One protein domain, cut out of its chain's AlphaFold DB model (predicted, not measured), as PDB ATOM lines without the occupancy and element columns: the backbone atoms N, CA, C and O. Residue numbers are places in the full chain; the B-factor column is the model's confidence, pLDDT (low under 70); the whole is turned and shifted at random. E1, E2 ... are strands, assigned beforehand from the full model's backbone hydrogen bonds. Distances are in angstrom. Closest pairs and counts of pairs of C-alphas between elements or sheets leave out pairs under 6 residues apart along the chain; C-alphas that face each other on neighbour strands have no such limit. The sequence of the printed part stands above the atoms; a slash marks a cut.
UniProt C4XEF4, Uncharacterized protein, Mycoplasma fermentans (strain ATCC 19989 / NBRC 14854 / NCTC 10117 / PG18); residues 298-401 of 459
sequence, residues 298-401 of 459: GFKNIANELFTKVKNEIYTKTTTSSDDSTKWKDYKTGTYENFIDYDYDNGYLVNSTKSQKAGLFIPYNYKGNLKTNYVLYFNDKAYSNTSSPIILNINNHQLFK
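Overview. This is residues 298 to 401 of the 459 residues of an uncharacterized protein of Mycoplasma fermentans (strain ATCC 19989 / NBRC 14854 / NCTC 10117 / PG18) (UniProt C4XEF4). A long, strongly twisted sheet of three strands, E1, E6 and E7, is partly faced by the small hairpin E2 and E3, with strands crossed, in a loose sandwich. A second small hairpin, E4 and E5, sits off toward one end, and residues 322 to 328 stick out. The printed part has 104 residues, with no named helix and seven strands, E1 to E7 in chain order; the class is all strand, though 47 residues are in named elements, under half. The larger sheet's order is E1, E6, E7, antiparallel; the whole is loose, radius of gyration of the C-alphas 16.8 A, and elongated, spanning 51 by 33 by 30 A.

Along the chain. E6, residues 368 to 378, is 31.8 A long, and E7, residues 390 to 400, is 32.2 A, ending at C-alpha 400 (101.982, 59.026, 15.037). E1, residues 298 to 303, begins at C-alpha 298 (82.827, 38.503, 13.818). E2 is residues 315 to 318, E3 residues 329 to 335, E4 residues 340 to 343 and E5 residues 348 to 351.

Arrangement. Inner strand E6 pairs with E7 as a hairpin, N 374 and O 394 at 2.8 A, and with E1, N 300 and O 375 at 2.8 A. In the sandwich, two sheets face to face, the facing parts are 10.5 A centre to centre and the planes 41 degrees apart. The closest C-alphas of E1 and E3 are those of Phe 299 and Gly 334, 5.7 A. E2 and E3 have N 317 and O 333 at 2.8 A; E4 and E5, N 343 and O 348 at 2.8 A. E4 is apart from E6.

Size, cuts and confidence. The C-alphas of Thr 326 and Asp 345, the two farthest apart, are 53.7 A apart. The printed part has no cut. The links E1 to E2, E5 to E6 and E6 to E7 are long. In this predicted model pLDDT is under 70 at residues 319 to 326 and 382 to 387.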
ATOM      1  N   GLY A 298      81.431  38.332  14.194       90.88
ATOM      2  CA  GLY A 298      82.827  38.503  13.818       90.88
ATOM      3  C   GLY A 298      83.140  39.859  13.202       90.88
ATOM      4  O   GLY A 298      82.299  40.754  13.131       90.88
ATOM      5  N   PHE A 299      84.372  39.994  12.737       93.25
ATOM      6  CA  PHE A 299      84.843  41.134  11.964       93.25
ATOM      7  C   PHE A 299      84.626  40.886  10.475       93.25
ATOM      8  O   PHE A 299      84.741  39.754  10.004       93.25
ATOM      9  N   LYS A 300      84.308  41.952   9.744       92.75
ATOM     10  CA  LYS A 300      84.108  41.924   8.293       92.75
ATOM     11  C   LYS A 300      85.252  42.614   7.564       92.75
ATOM     12  O   LYS A 300      85.832  42.046   6.644       92.75
ATOM     13  N   ASN A 301      85.551  43.851   7.943       93.69
ATOM     14  CA  ASN A 301      86.588  44.647   7.299       93.69
ATOM     15  C   ASN A 301      87.117  45.757   8.219       93.69
ATOM     16  O   ASN A 301      86.563  46.023   9.291       93.69
ATOM     17  N   ILE A 302      88.201  46.385   7.770       94.50
ATOM     18  CA  ILE A 302      88.770  47.610   8.332       94.50
ATOM     19  C   ILE A 302      88.884  48.679   7.249       94.50
ATOM     20  O   ILE A 302      89.456  48.446   6.190       94.50
ATOM     21  N   ALA A 303      88.394  49.881   7.521       93.06
ATOM     22  CA  ALA A 303      88.552  51.034   6.649       93.06
ATOM     23  C   ALA A 303      89.528  52.056   7.247       93.06
ATOM     24  O   ALA A 303      89.489  52.367   8.439       93.06
ATOM     25  N   ASN A 304      90.398  52.590   6.393       93.06
ATOM     26  CA  ASN A 304      91.289  53.716   6.659       93.06
ATOM     27  C   ASN A 304      91.778  54.286   5.317       93.06
ATOM     28  O   ASN A 304      91.912  53.546   4.342       93.06
ATOM     29  N   GLU A 305      92.071  55.584   5.266       90.50
ATOM     30  CA  GLU A 305      92.551  56.262   4.051       90.50
ATOM     31  C   GLU A 305      93.885  55.705   3.517       90.50
ATOM     32  O   GLU A 305      94.071  55.595   2.304       90.50
ATOM     33  N   LEU A 306      94.772  55.255   4.410       88.88
ATOM     34  CA  LEU A 306      96.073  54.672   4.072       88.88
ATOM     35  C   LEU A 306      95.963  53.234   3.546       88.88
ATOM     36  O   LEU A 306      96.924  52.714   2.985       88.88
ATOM     37  N   PHE A 307      94.808  52.583   3.717       90.12
ATOM     38  CA  PHE A 307      94.582  51.187   3.324       90.12
ATOM     39  C   PHE A 307      93.749  51.057   2.037       90.12
ATOM     40  O   PHE A 307      93.335  49.963   1.668       90.12
ATOM     41  N   THR A 308      93.512  52.154   1.315       88.94
ATOM     42  CA  THR A 308      92.650  52.182   0.115       88.94
ATOM     43  C   THR A 308      93.165  51.351  -1.064       88.94
ATOM     44  O   THR A 308      92.386  50.993  -1.947       88.94
ATOM     45  N   LYS A 309      94.467  51.044  -1.099       91.50
ATOM     46  CA  LYS A 309      95.130  50.261  -2.158       91.50
ATOM     47  C   LYS A 309      95.375  48.795  -1.782       91.50
ATOM     48  O   LYS A 309      95.817  48.013  -2.626       91.50
ATOM     49  N   VAL A 310      95.065  48.407  -0.546       92.56
ATOM     50  CA  VAL A 310      95.144  47.018  -0.081       92.56
ATOM     51  C   VAL A 310      93.743  46.437   0.067       92.56
ATOM     52  O   VAL A 310      92.749  47.162   0.124       92.56
ATOM     53  N   LYS A 311      93.639  45.107   0.096       90.94
ATOM     54  CA  LYS A 311      92.373  44.464   0.472       90.94
ATOM     55  C   LYS A 311      92.012  44.876   1.902       90.94
ATOM     56  O   LYS A 311      92.897  45.060   2.719       90.94
ATOM     57  N   ASN A 312      90.732  45.013   2.225       89.25
ATOM     58  CA  ASN A 312      90.293  45.477   3.548       89.25
ATOM     59  C   ASN A 312      89.596  44.397   4.391       89.25
ATOM     60  O   ASN A 312      89.149  44.674   5.503       89.25
ATOM     61  N   GLU A 313      89.483  43.184   3.859       92.00
ATOM     62  CA  GLU A 313      88.791  42.058   4.482       92.00
ATOM     63  C   GLU A 313      89.518  41.581   5.745       92.00
ATOM     64  O   GLU A 313      90.745  41.451   5.765       92.00
ATOM     65  N   ILE A 314      88.741  41.301   6.792       91.94
ATOM     66  CA  ILE A 314      89.213  40.683   8.033       91.94
ATOM     67  C   ILE A 314      88.578  39.303   8.145       91.94
ATOM     68  O   ILE A 314      87.364  39.154   8.007       91.94
ATOM     69  N   TYR A 315      89.394  38.309   8.465       89.56
ATOM     70  CA  TYR A 315      88.944  36.962   8.775       89.56
ATOM     71  C   TYR A 315      88.686  36.837  10.271       89.56
ATOM     72  O   TYR A 315      89.402  37.395  11.095       89.56
ATOM     73  N   THR A 316      87.628  36.124  10.646       87.31
ATOM     74  CA  THR A 316      87.325  35.877  12.059       87.31
ATOM     75  C   THR A 316      87.707  34.453  12.413       87.31
ATOM     76  O   THR A 316      87.112  33.505  11.902       87.31
ATOM     77  N   LYS A 317      88.661  34.306  13.329       84.75
ATOM     78  CA  LYS A 317      89.047  33.024  13.912       84.75
ATOM     79  C   LYS A 317      88.402  32.877  15.286       84.75
ATOM     80  O   LYS A 317      88.553  33.750  16.140       84.75
ATOM     81  N   THR A 318      87.681  31.781  15.506       77.00
ATOM     82  CA  THR A 318      87.210  31.418  16.849       77.00
ATOM     83  C   THR A 318      88.384  30.863  17.641       77.00
ATOM     84  O   THR A 318      89.036  29.913  17.198       77.00
ATOM     85  N   THR A 319      88.649  31.445  18.804       68.94
ATOM     86  CA  THR A 319      89.710  30.995  19.701       68.94
ATOM     87  C   THR A 319      89.036  30.353  20.898       68.94
ATOM     88  O   THR A 319      88.577  31.040  21.801       68.94
ATOM     89  N   THR A 320      88.926  29.027  20.909       55.47
ATOM     90  CA  THR A 320      88.390  28.329  22.079       55.47
ATOM     91  C   THR A 320      89.372  28.515  23.233       55.47
ATOM     92  O   THR A 320      90.478  27.976  23.184       55.47
ATOM     93  N   SER A 321      89.001  29.279  24.263       52.50
ATOM     94  CA  SER A 321      89.750  29.255  25.521       52.50
ATOM     95  C   SER A 321      89.580  27.861  26.124       52.50
ATOM     96  O   SER A 321      88.459  27.457  26.434       52.50
ATOM     97  N   SER A 322      90.671  27.104  26.251       49.28
ATOM     98  CA  SER A 322      90.678  25.763  26.854       49.28
ATOM     99  C   SER A 322      90.232  25.757  28.318       49.28
ATOM    100  O   SER A 322      89.858  24.706  28.836       49.28
ATOM    101  N   ASP A 323      90.240  26.924  28.966       52.03
ATOM    102  CA  ASP A 323      90.150  27.050  30.420       52.03
ATOM    103  C   ASP A 323      88.766  27.507  30.906       52.03
ATOM    104  O   ASP A 323      88.492  27.484  32.109       52.03
ATOM    105  N   ASP A 324      87.849  27.881  30.004       54.50
ATOM    106  CA  ASP A 324      86.501  28.284  30.408       54.50
ATOM    107  C   ASP A 324      85.565  27.075  30.538       54.50
ATOM    108  O   ASP A 324      84.731  26.768  29.681       54.50
ATOM    109  N   SER A 325      85.702  26.382  31.668       49.38
ATOM    110  CA  SER A 325      84.837  25.263  32.076       49.38
ATOM    111  C   SER A 325      83.337  25.602  32.098       49.38
ATOM    112  O   SER A 325      82.503  24.695  32.159       49.38
ATOM    113  N   THR A 326      82.973  26.889  32.039       56.84
ATOM    114  CA  THR A 326      81.602  27.355  32.251       56.84
ATOM    115  C   THR A 326      80.785  27.501  30.961       56.84
ATOM    116  O   THR A 326      79.558  27.472  31.030       56.84
ATOM    117  N   LYS A 327      81.426  27.571  29.781       70.81
ATOM    118  CA  LYS A 327      80.798  27.735  28.444       70.81
ATOM    119  C   LYS A 327      79.982  29.024  28.224       70.81
ATOM    120  O   LYS A 327      79.306  29.119  27.209       70.81
ATOM    121  N   TRP A 328      80.004  29.986  29.146       79.44
ATOM    122  CA  TRP A 328      79.230  31.240  29.036       79.44
ATOM    123  C   TRP A 328      79.982  32.381  28.366       79.44
ATOM    124  O   TRP A 328      79.407  33.453  28.164       79.44
ATOM    125  N   LYS A 329      81.266  32.176  28.082       86.12
ATOM    126  CA  LYS A 329      82.084  33.136  27.362       86.12
ATOM    127  C   LYS A 329      82.519  32.572  26.029       86.12
ATOM    128  O   LYS A 329      82.804  31.381  25.913       86.12
ATOM    129  N   ASP A 330      82.602  33.455  25.049       84.88
ATOM    130  CA  ASP A 330      83.146  33.144  23.736       84.88
ATOM    131  C   ASP A 330      84.167  34.204  23.316       84.88
ATOM    132  O   ASP A 330      84.032  35.388  23.649       84.88
ATOM    133  N   TYR A 331      85.197  33.751  22.601       87.56
ATOM    134  CA  TYR A 331      86.371  34.536  22.236       87.56
ATOM    135  C   TYR A 331      86.651  34.409  20.739       87.56
ATOM    136  O   TYR A 331      86.842  33.315  20.199       87.56
ATOM    137  N   LYS A 332      86.734  35.553  20.057       90.50
ATOM    138  CA  LYS A 332      87.043  35.614  18.625       90.50
ATOM    139  C   LYS A 332      88.123  36.634  18.321       90.50
ATOM    140  O   LYS A 332      88.135  37.723  18.890       90.50
ATOM    141  N   THR A 333      88.984  36.305  17.369       93.38
ATOM    142  CA  THR A 333      90.061  37.177  16.892       93.38
ATOM    143  C   THR A 333      89.811  37.556  15.437       93.38
ATOM    144  O   THR A 333      89.499  36.701  14.611       93.38
ATOM    145  N   GLY A 334      89.937  38.843  15.121       94.38
ATOM    146  CA  GLY A 334      89.955  39.364  13.759       94.38
ATOM    147  C   GLY A 334      91.381  39.396  13.222       94.38
ATOM    148  O   GLY A 334      92.212  40.142  13.745       94.38
ATOM    149  N   THR A 335      91.655  38.609  12.188       94.75
ATOM    150  CA  THR A 335      92.961  38.483  11.537       94.75
ATOM    151  C   THR A 335      92.951  39.104  10.145       94.75
ATOM    152  O   THR A 335      91.997  38.981   9.376       94.75
ATOM    153  N   TYR A 336      94.041  39.779   9.801       94.19
ATOM    154  CA  TYR A 336      94.306  40.269   8.458       94.19
ATOM    155  C   TYR A 336      95.358  39.390   7.793       94.19
ATOM    156  O   TYR A 336      96.549  39.467   8.094       94.19
ATOM    157  N   GLU A 337      94.900  38.535   6.886       92.69
ATOM    158  CA  GLU A 337      95.709  37.455   6.310       92.69
ATOM    159  C   GLU A 337      96.301  37.802   4.939       92.69
ATOM    160  O   GLU A 337      96.957  36.972   4.315       92.69
ATOM    161  N   ASN A 338      96.120  39.040   4.471       93.31
ATOM    162  CA  ASN A 338      96.738  39.483   3.227       93.31
ATOM    163  C   ASN A 338      98.196  39.914   3.449       93.31
ATOM    164  O   ASN A 338      98.574  40.443   4.499       93.31
ATOM    165  N   PHE A 339      98.998  39.717   2.407       93.69
ATOM    166  CA  PHE A 339     100.403  40.097   2.331       93.69
ATOM    167  C   PHE A 339     100.522  41.472   1.679       93.69
ATOM    168  O   PHE A 339      99.956  41.701   0.606       93.69
ATOM    169  N   ILE A 340     101.238  42.389   2.324       92.62
ATOM    170  CA  ILE A 340     101.382  43.769   1.857       92.62
ATOM    171  C   ILE A 340     102.830  44.233   1.987       92.62
ATOM    172  O   ILE A 340     103.533  43.826   2.917       92.62
ATOM    173  N   ASP A 341     103.223  45.136   1.095       90.38
ATOM    174  CA  ASP A 341     104.489  45.866   1.150       90.38
ATOM    175  C   ASP A 341     104.246  47.369   0.962       90.38
ATOM    176  O   ASP A 341     103.168  47.798   0.537       90.38
ATOM    177  N   TYR A 342     105.248  48.170   1.317       88.94
ATOM    178  CA  TYR A 342     105.248  49.610   1.093       88.94
ATOM    179  C   TYR A 342     105.797  49.916  -0.304       88.94
ATOM    180  O   TYR A 342     106.878  49.461  -0.671       88.94
ATOM    181  N   ASP A 343     105.035  50.673  -1.087       87.81
ATOM    182  CA  ASP A 343     105.453  51.205  -2.379       87.81
ATOM    183  C   ASP A 343     106.307  52.453  -2.129       87.81
ATOM    184  O   ASP A 343     105.790  53.516  -1.781       87.81
ATOM    185  N   TYR A 344     107.627  52.299  -2.239       80.94
ATOM    186  CA  TYR A 344     108.594  53.354  -1.932       80.94
ATOM    187  C   TYR A 344     108.464  54.573  -2.846       80.94
ATOM    188  O   TYR A 344     108.630  55.696  -2.364       80.94
ATOM    189  N   ASP A 345     108.109  54.350  -4.113       81.44
ATOM    190  CA  ASP A 345     107.994  55.396  -5.128       81.44
ATOM    191  C   ASP A 345     106.741  56.245  -4.908       81.44
ATOM    192  O   ASP A 345     106.755  57.455  -5.120       81.44
ATOM    193  N   ASN A 346     105.648  55.620  -4.460       85.25
ATOM    194  CA  ASN A 346     104.355  56.293  -4.351       85.25
ATOM    195  C   ASN A 346     103.898  56.574  -2.909       85.25
ATOM    196  O   ASN A 346     102.935  57.310  -2.690       85.25
ATOM    197  N   GLY A 347     104.569  56.005  -1.908       84.50
ATOM    198  CA  GLY A 347     104.338  56.292  -0.495       84.50
ATOM    199  C   GLY A 347     103.054  55.706   0.102       84.50
ATOM    200  O   GLY A 347     102.527  56.266   1.064       84.50
ATOM    201  N   TYR A 348     102.532  54.604  -0.449       89.81
ATOM    202  CA  TYR A 348     101.344  53.898   0.055       89.81
ATOM    203  C   TYR A 348     101.579  52.386   0.182       89.81
ATOM    204  O   TYR A 348     102.572  51.852  -0.300       89.81
ATOM    205  N   LEU A 349     100.663  51.670   0.838       91.94
ATOM    206  CA  LEU A 349     100.722  50.205   0.921       91.94
ATOM    207  C   LEU A 349     100.080  49.562  -0.306       91.94
ATOM    208  O   LEU A 349      99.039  50.021  -0.774       91.94
ATOM    209  N   VAL A 350     100.646  48.454  -0.772       94.06
ATOM    210  CA  VAL A 350     100.099  47.642  -1.866       94.06
ATOM    211  C   VAL A 350     100.046  46.172  -1.483       94.06
ATOM    212  O   VAL A 350     100.830  45.696  -0.663       94.06
ATOM    213  N   ASN A 351      99.119  45.431  -2.094       93.25
ATOM    214  CA  ASN A 351      99.124  43.975  -1.982       93.25
ATOM    215  C   ASN A 351     100.412  43.424  -2.610       93.25
ATOM    216  O   ASN A 351     100.775  43.814  -3.721       93.25
ATOM    217  N   SER A 352     101.072  42.501  -1.919       90.94
ATOM    218  CA  SER A 352     102.358  41.949  -2.332       90.94
ATOM    219  C   SER A 352     102.287  40.445  -2.552       90.94
ATOM    220  O   SER A 352     101.646  39.713  -1.800       90.94
ATOM    221  N   THR A 353     102.999  39.984  -3.577       88.56
ATOM    222  CA  THR A 353     103.280  38.566  -3.832       88.56
ATOM    223  C   THR A 353     104.642  38.128  -3.291       88.56
ATOM    224  O   THR A 353     104.939  36.937  -3.296       88.56
ATOM    225  N   LYS A 354     105.478  39.074  -2.840       86.19
ATOM    226  CA  LYS A 354     106.845  38.831  -2.349       86.19
ATOM    227  C   LYS A 354     106.923  38.764  -0.824       86.19
ATOM    228  O   LYS A 354     107.826  38.124  -0.288       86.19
ATOM    229  N   SER A 355     106.003  39.434  -0.130       85.38
ATOM    230  CA  SER A 355     106.014  39.508   1.329       85.38
ATOM    231  C   SER A 355     105.845  38.124   1.954       85.38
ATOM    232  O   SER A 355     104.977  37.352   1.556       85.38
ATOM    233  N   GLN A 356     106.651  37.820   2.971       85.44
ATOM    234  CA  GLN A 356     106.619  36.523   3.664       85.44
ATOM    235  C   GLN A 356     105.723  36.525   4.910       85.44
ATOM    236  O   GLN A 356     105.471  35.474   5.495       85.44
ATOM    237  N   LYS A 357     105.256  37.701   5.347       88.19
ATOM    238  CA  LYS A 357     104.431  37.866   6.549       88.19
ATOM    239  C   LYS A 357     103.154  38.622   6.202       88.19
ATOM    240  O   LYS A 357     103.218  39.721   5.660       88.19
ATOM    241  N   ALA A 358     102.009  38.041   6.546       92.00
ATOM    242  CA  ALA A 358     100.722  38.714   6.451       92.00
ATOM    243  C   ALA A 358     100.553  39.744   7.578       92.00
ATOM    244  O   ALA A 358     101.148  39.612   8.651       92.00
ATOM    245  N   GLY A 359      99.703  40.740   7.348       92.81
ATOM    246  CA  GLY A 359      99.367  41.753   8.346       92.81
ATOM    247  C   GLY A 359      99.486  43.176   7.824       92.81
ATOM    248  O   GLY A 359     100.139  43.435   6.817       92.81
ATOM    249  N   LEU A 360      98.857  44.101   8.541       92.94
ATOM    250  CA  LEU A 360      98.902  45.535   8.271       92.94
ATOM    251  C   LEU A 360      99.999  46.210   9.097       92.94
ATOM    252  O   LEU A 360     100.275  45.817  10.228       92.94
ATOM    253  N   PHE A 361     100.588  47.264   8.554       92.69
ATOM    254  CA  PHE A 361     101.453  48.197   9.274       92.69
ATOM    255  C   PHE A 361     101.184  49.607   8.751       92.69
ATOM    256  O   PHE A 361     100.421  49.782   7.800       92.69
ATOM    257  N   ILE A 362     101.758  50.621   9.386       93.31
ATOM    258  CA  ILE A 362     101.553  52.012   8.970       93.31
ATOM    259  C   ILE A 362     102.631  52.438   7.965       93.31
ATOM    260  O   ILE A 362     103.810  52.210   8.245       93.31
ATOM    261  N   PRO A 363     102.259  53.085   6.835       91.31
ATOM    262  CA  PRO A 363     103.214  53.637   5.874       91.31
ATOM    263  C   PRO A 363     104.322  54.448   6.552       91.31
ATOM    264  O   PRO A 363     104.055  55.249   7.455       91.31
ATOM    265  N   TYR A 364     105.567  54.278   6.108       89.38
ATOM    266  CA  TYR A 364     106.727  54.880   6.776       89.38
ATOM    267  C   TYR A 364     106.731  56.417   6.734       89.38
ATOM    268  O   TYR A 364     107.234  57.055   7.663       89.38
ATOM    269  N   ASN A 365     106.113  57.008   5.712       89.12
ATOM    270  CA  ASN A 365     105.949  58.453   5.514       89.12
ATOM    271  C   ASN A 365     104.761  59.060   6.276       89.12
ATOM    272  O   ASN A 365     104.544  60.272   6.224       89.12
ATOM    273  N   TYR A 366     103.979  58.257   6.998       92.06
ATOM    274  CA  TYR A 366     102.787  58.754   7.673       92.06
ATOM    275  C   TYR A 366     103.105  59.490   8.985       92.06
ATOM    276  O   TYR A 366     103.863  59.023   9.841       92.06
ATOM    277  N   LYS A 367     102.440  60.634   9.175       92.50
ATOM    278  CA  LYS A 367     102.407  61.420  10.415       92.50
ATOM    279  C   LYS A 367     100.991  61.946  10.626       92.50
ATOM    280  O   LYS A 367     100.414  62.536   9.720       92.50
ATOM    281  N   GLY A 368     100.471  61.811  11.842       93.81
ATOM    282  CA  GLY A 368      99.151  62.323  12.207       93.81
ATOM    283  C   GLY A 368      98.305  61.325  12.989       93.81
ATOM    284  O   GLY A 368      98.812  60.358  13.559       93.81
ATOM    285  N   ASN A 369      97.000  61.595  13.037       93.88
ATOM    286  CA  ASN A 369      96.012  60.771  13.730       93.88
ATOM    287  C   ASN A 369      95.448  59.720  12.778       93.88
ATOM    288  O   ASN A 369      94.571  60.023  11.974       93.88
ATOM    289  N   LEU A 370      95.944  58.490  12.867       94.00
ATOM    290  CA  LEU A 370      95.402  57.353  12.135       94.00
ATOM    291  C   LEU A 370      93.977  57.062  12.621       94.00
ATOM    292  O   LEU A 370      93.789  56.690  13.778       94.00
ATOM    293  N   LYS A 371      92.990  57.212  11.734       94.94
ATOM    294  CA  LYS A 371      91.576  56.918  12.010       94.94
ATOM    295  C   LYS A 371      91.177  55.604  11.359       94.94
ATOM    296  O   LYS A 371      91.018  55.545  10.143       94.94
ATOM    297  N   THR A 372      91.027  54.553  12.146       95.31
ATOM    298  CA  THR A 372      90.568  53.251  11.647       95.31
ATOM    299  C   THR A 372      89.101  53.050  11.983       95.31
ATOM    300  O   THR A 372      88.641  53.490  13.032       95.31
ATOM    301  N   ASN A 373      88.364  52.403  11.088       96.38
ATOM    302  CA  ASN A 373      86.992  51.977  11.321       96.38
ATOM    303  C   ASN A 373      86.907  50.464  11.122       96.38
ATOM    304  O   ASN A 373      87.191  49.967  10.037       96.38
ATOM    305  N   TYR A 374      86.546  49.741  12.172       96.38
ATOM    306  CA  TYR A 374      86.324  48.302  12.132       96.38
ATOM    307  C   TYR A 374      84.836  48.023  11.991       96.38
ATOM    308  O   TYR A 374      84.041  48.533  12.782       96.38
ATOM    309  N   VAL A 375      84.466  47.169  11.040       95.56
ATOM    310  CA  VAL A 375      83.082  46.714  10.884       95.56
ATOM    311  C   VAL A 375      82.938  45.333  11.503       95.56
ATOM    312  O   VAL A 375      83.474  44.344  10.996       95.56
ATOM    313  N   LEU A 376      82.188  45.269  12.596       93.94
ATOM    314  CA  LEU A 376      81.797  44.036  13.271       93.94
ATOM    315  C   LEU A 376      80.347  43.713  12.908       93.94
ATOM    316  O   LEU A 376      79.491  44.596  12.875       93.94
ATOM    317  N   TYR A 377      80.070  42.444  12.623       91.06
ATOM    318  CA  TYR A 377      78.720  41.946  12.392       91.06
ATOM    319  C   TYR A 377      78.303  40.998  13.517       91.06
ATOM    320  O   TYR A 377      79.078  40.146  13.951       91.06
ATOM    321  N   PHE A 378      77.062  41.126  13.970       89.25
ATOM    322  CA  PHE A 378      76.430  40.194  14.894       89.25
ATOM    323  C   PHE A 378      75.116  39.730  14.280       89.25
ATOM    324  O   PHE A 378      74.186  40.521  14.104       89.25
ATOM    325  N   ASN A 379      75.038  38.456  13.908       84.81
ATOM    326  CA  ASN A 379      73.821  37.894  13.352       84.81
ATOM    327  C   ASN A 379      72.978  37.279  14.473       84.81
ATOM    328  O   ASN A 379      73.220  36.159  14.919       84.81
ATOM    329  N   ASP A 380      72.004  38.056  14.936       80.69
ATOM    330  CA  ASP A 380      71.039  37.674  15.970       80.69
ATOM    331  C   ASP A 380      69.768  37.022  15.402       80.69
ATOM    332  O   ASP A 380      68.854  36.687  16.157       80.69
ATOM    333  N   LYS A 381      69.718  36.885  14.074       75.50
ATOM    334  CA  LYS A 381      68.696  36.191  13.303       75.50
ATOM    335  C   LYS A 381      69.365  34.986  12.633       75.50
ATOM    336  O   LYS A 381      70.556  35.023  12.346       75.50
ATOM    337  N   ALA A 382      68.648  33.902  12.370       61.88
ATOM    338  CA  ALA A 382      69.229  32.727  11.736       61.88
ATOM    339  C   ALA A 382      69.881  33.135  10.404       61.88
ATOM    340  O   ALA A 382      69.460  34.114   9.775       61.88
ATOM    341  N   TYR A 383      70.914  32.404   9.980       54.09
ATOM    342  CA  TYR A 383      71.602  32.638   8.709       54.09
ATOM    343  C   TYR A 383      70.620  32.373   7.555       54.09
ATOM    344  O   TYR A 383      70.462  31.250   7.086       54.09
ATOM    345  N   SER A 384      69.885  33.403   7.146       56.03
ATOM    346  CA  SER A 384      68.983  33.389   6.001       56.03
ATOM    347  C   SER A 384      69.439  34.487   5.053       56.03
ATOM    348  O   SER A 384      69.877  35.544   5.501       56.03
ATOM    349  N   ASN A 385      69.298  34.282   3.745       53.34
ATOM    350  CA  ASN A 385      69.690  35.286   2.747       53.34
ATOM    351  C   ASN A 385      68.917  36.618   2.878       53.34
ATOM    352  O   ASN A 385      69.246  37.590   2.208       53.34
ATOM    353  N   THR A 386      67.889  36.664   3.730       56.66
ATOM    354  CA  THR A 386      67.019  37.819   3.971       56.66
ATOM    355  C   THR A 386      67.266  38.525   5.308       56.66
ATOM    356  O   THR A 386      66.684  39.584   5.533       56.66
ATOM    357  N   SER A 387      68.079  37.977   6.219       65.38
ATOM    358  CA  SER A 387      68.317  38.593   7.532       65.38
ATOM    359  C   SER A 387      69.512  39.547   7.497       65.38
ATOM    360  O   SER A 387      70.658  39.143   7.316       65.38
ATOM    361  N   SER A 388      69.257  40.843   7.702       75.06
ATOM    362  CA  SER A 388      70.322  41.835   7.879       75.06
ATOM    363  C   SER A 388      70.936  41.695   9.276       75.06
ATOM    364  O   SER A 388      70.191  41.825  10.253       75.06
ATOM    365  N   PRO A 389      72.249  41.447   9.417       85.75
ATOM    366  CA  PRO A 389      72.896  41.384  10.724       85.75
ATOM    367  C   PRO A 389      72.899  42.758  11.404       85.75
ATOM    368  O   PRO A 389      72.705  43.792  10.762       85.75
ATOM    369  N   ILE A 390      73.154  42.768  12.709       88.56
ATOM    370  CA  ILE A 390      73.520  43.992  13.418       88.56
ATOM    371  C   ILE A 390      74.944  44.367  12.990       88.56
ATOM    372  O   ILE A 390      75.847  43.532  13.055       88.56
ATOM    373  N   ILE A 391      75.142  45.608  12.557       92.38
ATOM    374  CA  ILE A 391      76.421  46.171  12.124       92.38
ATOM    375  C   ILE A 391      76.918  47.172  13.164       92.38
ATOM    376  O   ILE A 391      76.213  48.120  13.518       92.38
ATOM    377  N   LEU A 392      78.142  46.967  13.641       93.94
ATOM    378  CA  LEU A 392      78.826  47.861  14.569       93.94
ATOM    379  C   LEU A 392      80.046  48.464  13.871       93.94
ATOM    380  O   LEU A 392      81.000  47.758  13.548       93.94
ATOM    381  N   ASN A 393      80.008  49.775  13.665       95.62
ATOM    382  CA  ASN A 393      81.098  50.584  13.141       95.62
ATOM    383  C   ASN A 393      81.935  51.098  14.316       95.62
ATOM    384  O   ASN A 393      81.493  51.972  15.063       95.62
ATOM    385  N   ILE A 394      83.133  50.561  14.511       96.31
ATOM    386  CA  ILE A 394      84.004  50.913  15.634       96.31
ATOM    387  C   ILE A 394      85.151  51.784  15.135       96.31
ATOM    388  O   ILE A 394      86.077  51.301  14.488       96.31
ATOM    389  N   ASN A 395      85.109  53.068  15.470       96.25
ATOM    390  CA  ASN A 395      86.175  54.014  15.166       96.25
ATOM    391  C   ASN A 395      87.278  53.936  16.223       96.25
ATOM    392  O   ASN A 395      86.988  53.927  17.419       96.25
ATOM    393  N   ASN A 396      88.537  53.961  15.798       96.00
ATOM    394  CA  ASN A 396      89.696  54.038  16.677       96.00
ATOM    395  C   ASN A 396      90.745  55.012  16.148       96.00
ATOM    396  O   ASN A 396      90.871  55.220  14.940       96.00
ATOM    397  N   HIS A 397      91.465  55.641  17.071       94.44
ATOM    398  CA  HIS A 397      92.368  56.745  16.785       94.44
ATOM    399  C   HIS A 397      93.739  56.464  17.395       94.44
ATOM    400  O   HIS A 397      93.844  56.242  18.597       94.44
ATOM    401  N   GLN A 398      94.792  56.536  16.582       94.62
ATOM    402  CA  GLN A 398      96.174  56.353  17.029       94.62
ATOM    403  C   GLN A 398      97.063  57.483  16.496       94.62
ATOM    404  O   GLN A 398      97.054  57.777  15.301       94.62
ATOM    405  N   LEU A 399      97.833  58.135  17.371       94.38
ATOM    406  CA  LEU A 399      98.689  59.268  17.001       94.38
ATOM    407  C   LEU A 399     100.116  58.816  16.662       94.38
ATOM    408  O   LEU A 399     100.820  58.270  17.510       94.38
ATOM    409  N   PHE A 400     100.591  59.180  15.470       91.62
ATOM    410  CA  PHE A 400     101.982  59.026  15.037       91.62
ATOM    411  C   PHE A 400     102.652  60.398  14.917       91.62
ATOM    412  O   PHE A 400     102.324  61.198  14.041       91.62
ATOM    413  N   LYS A 401     103.596  60.694  15.822       89.69
ATOM    414  CA  LYS A 401     104.159  62.049  15.986       89.69
ATOM    415  C   LYS A 401     105.164  62.469  14.903       89.69
ATOM    416  O   LYS A 401     105.326  63.664  14.664       89.69
TER     417      LYS A 401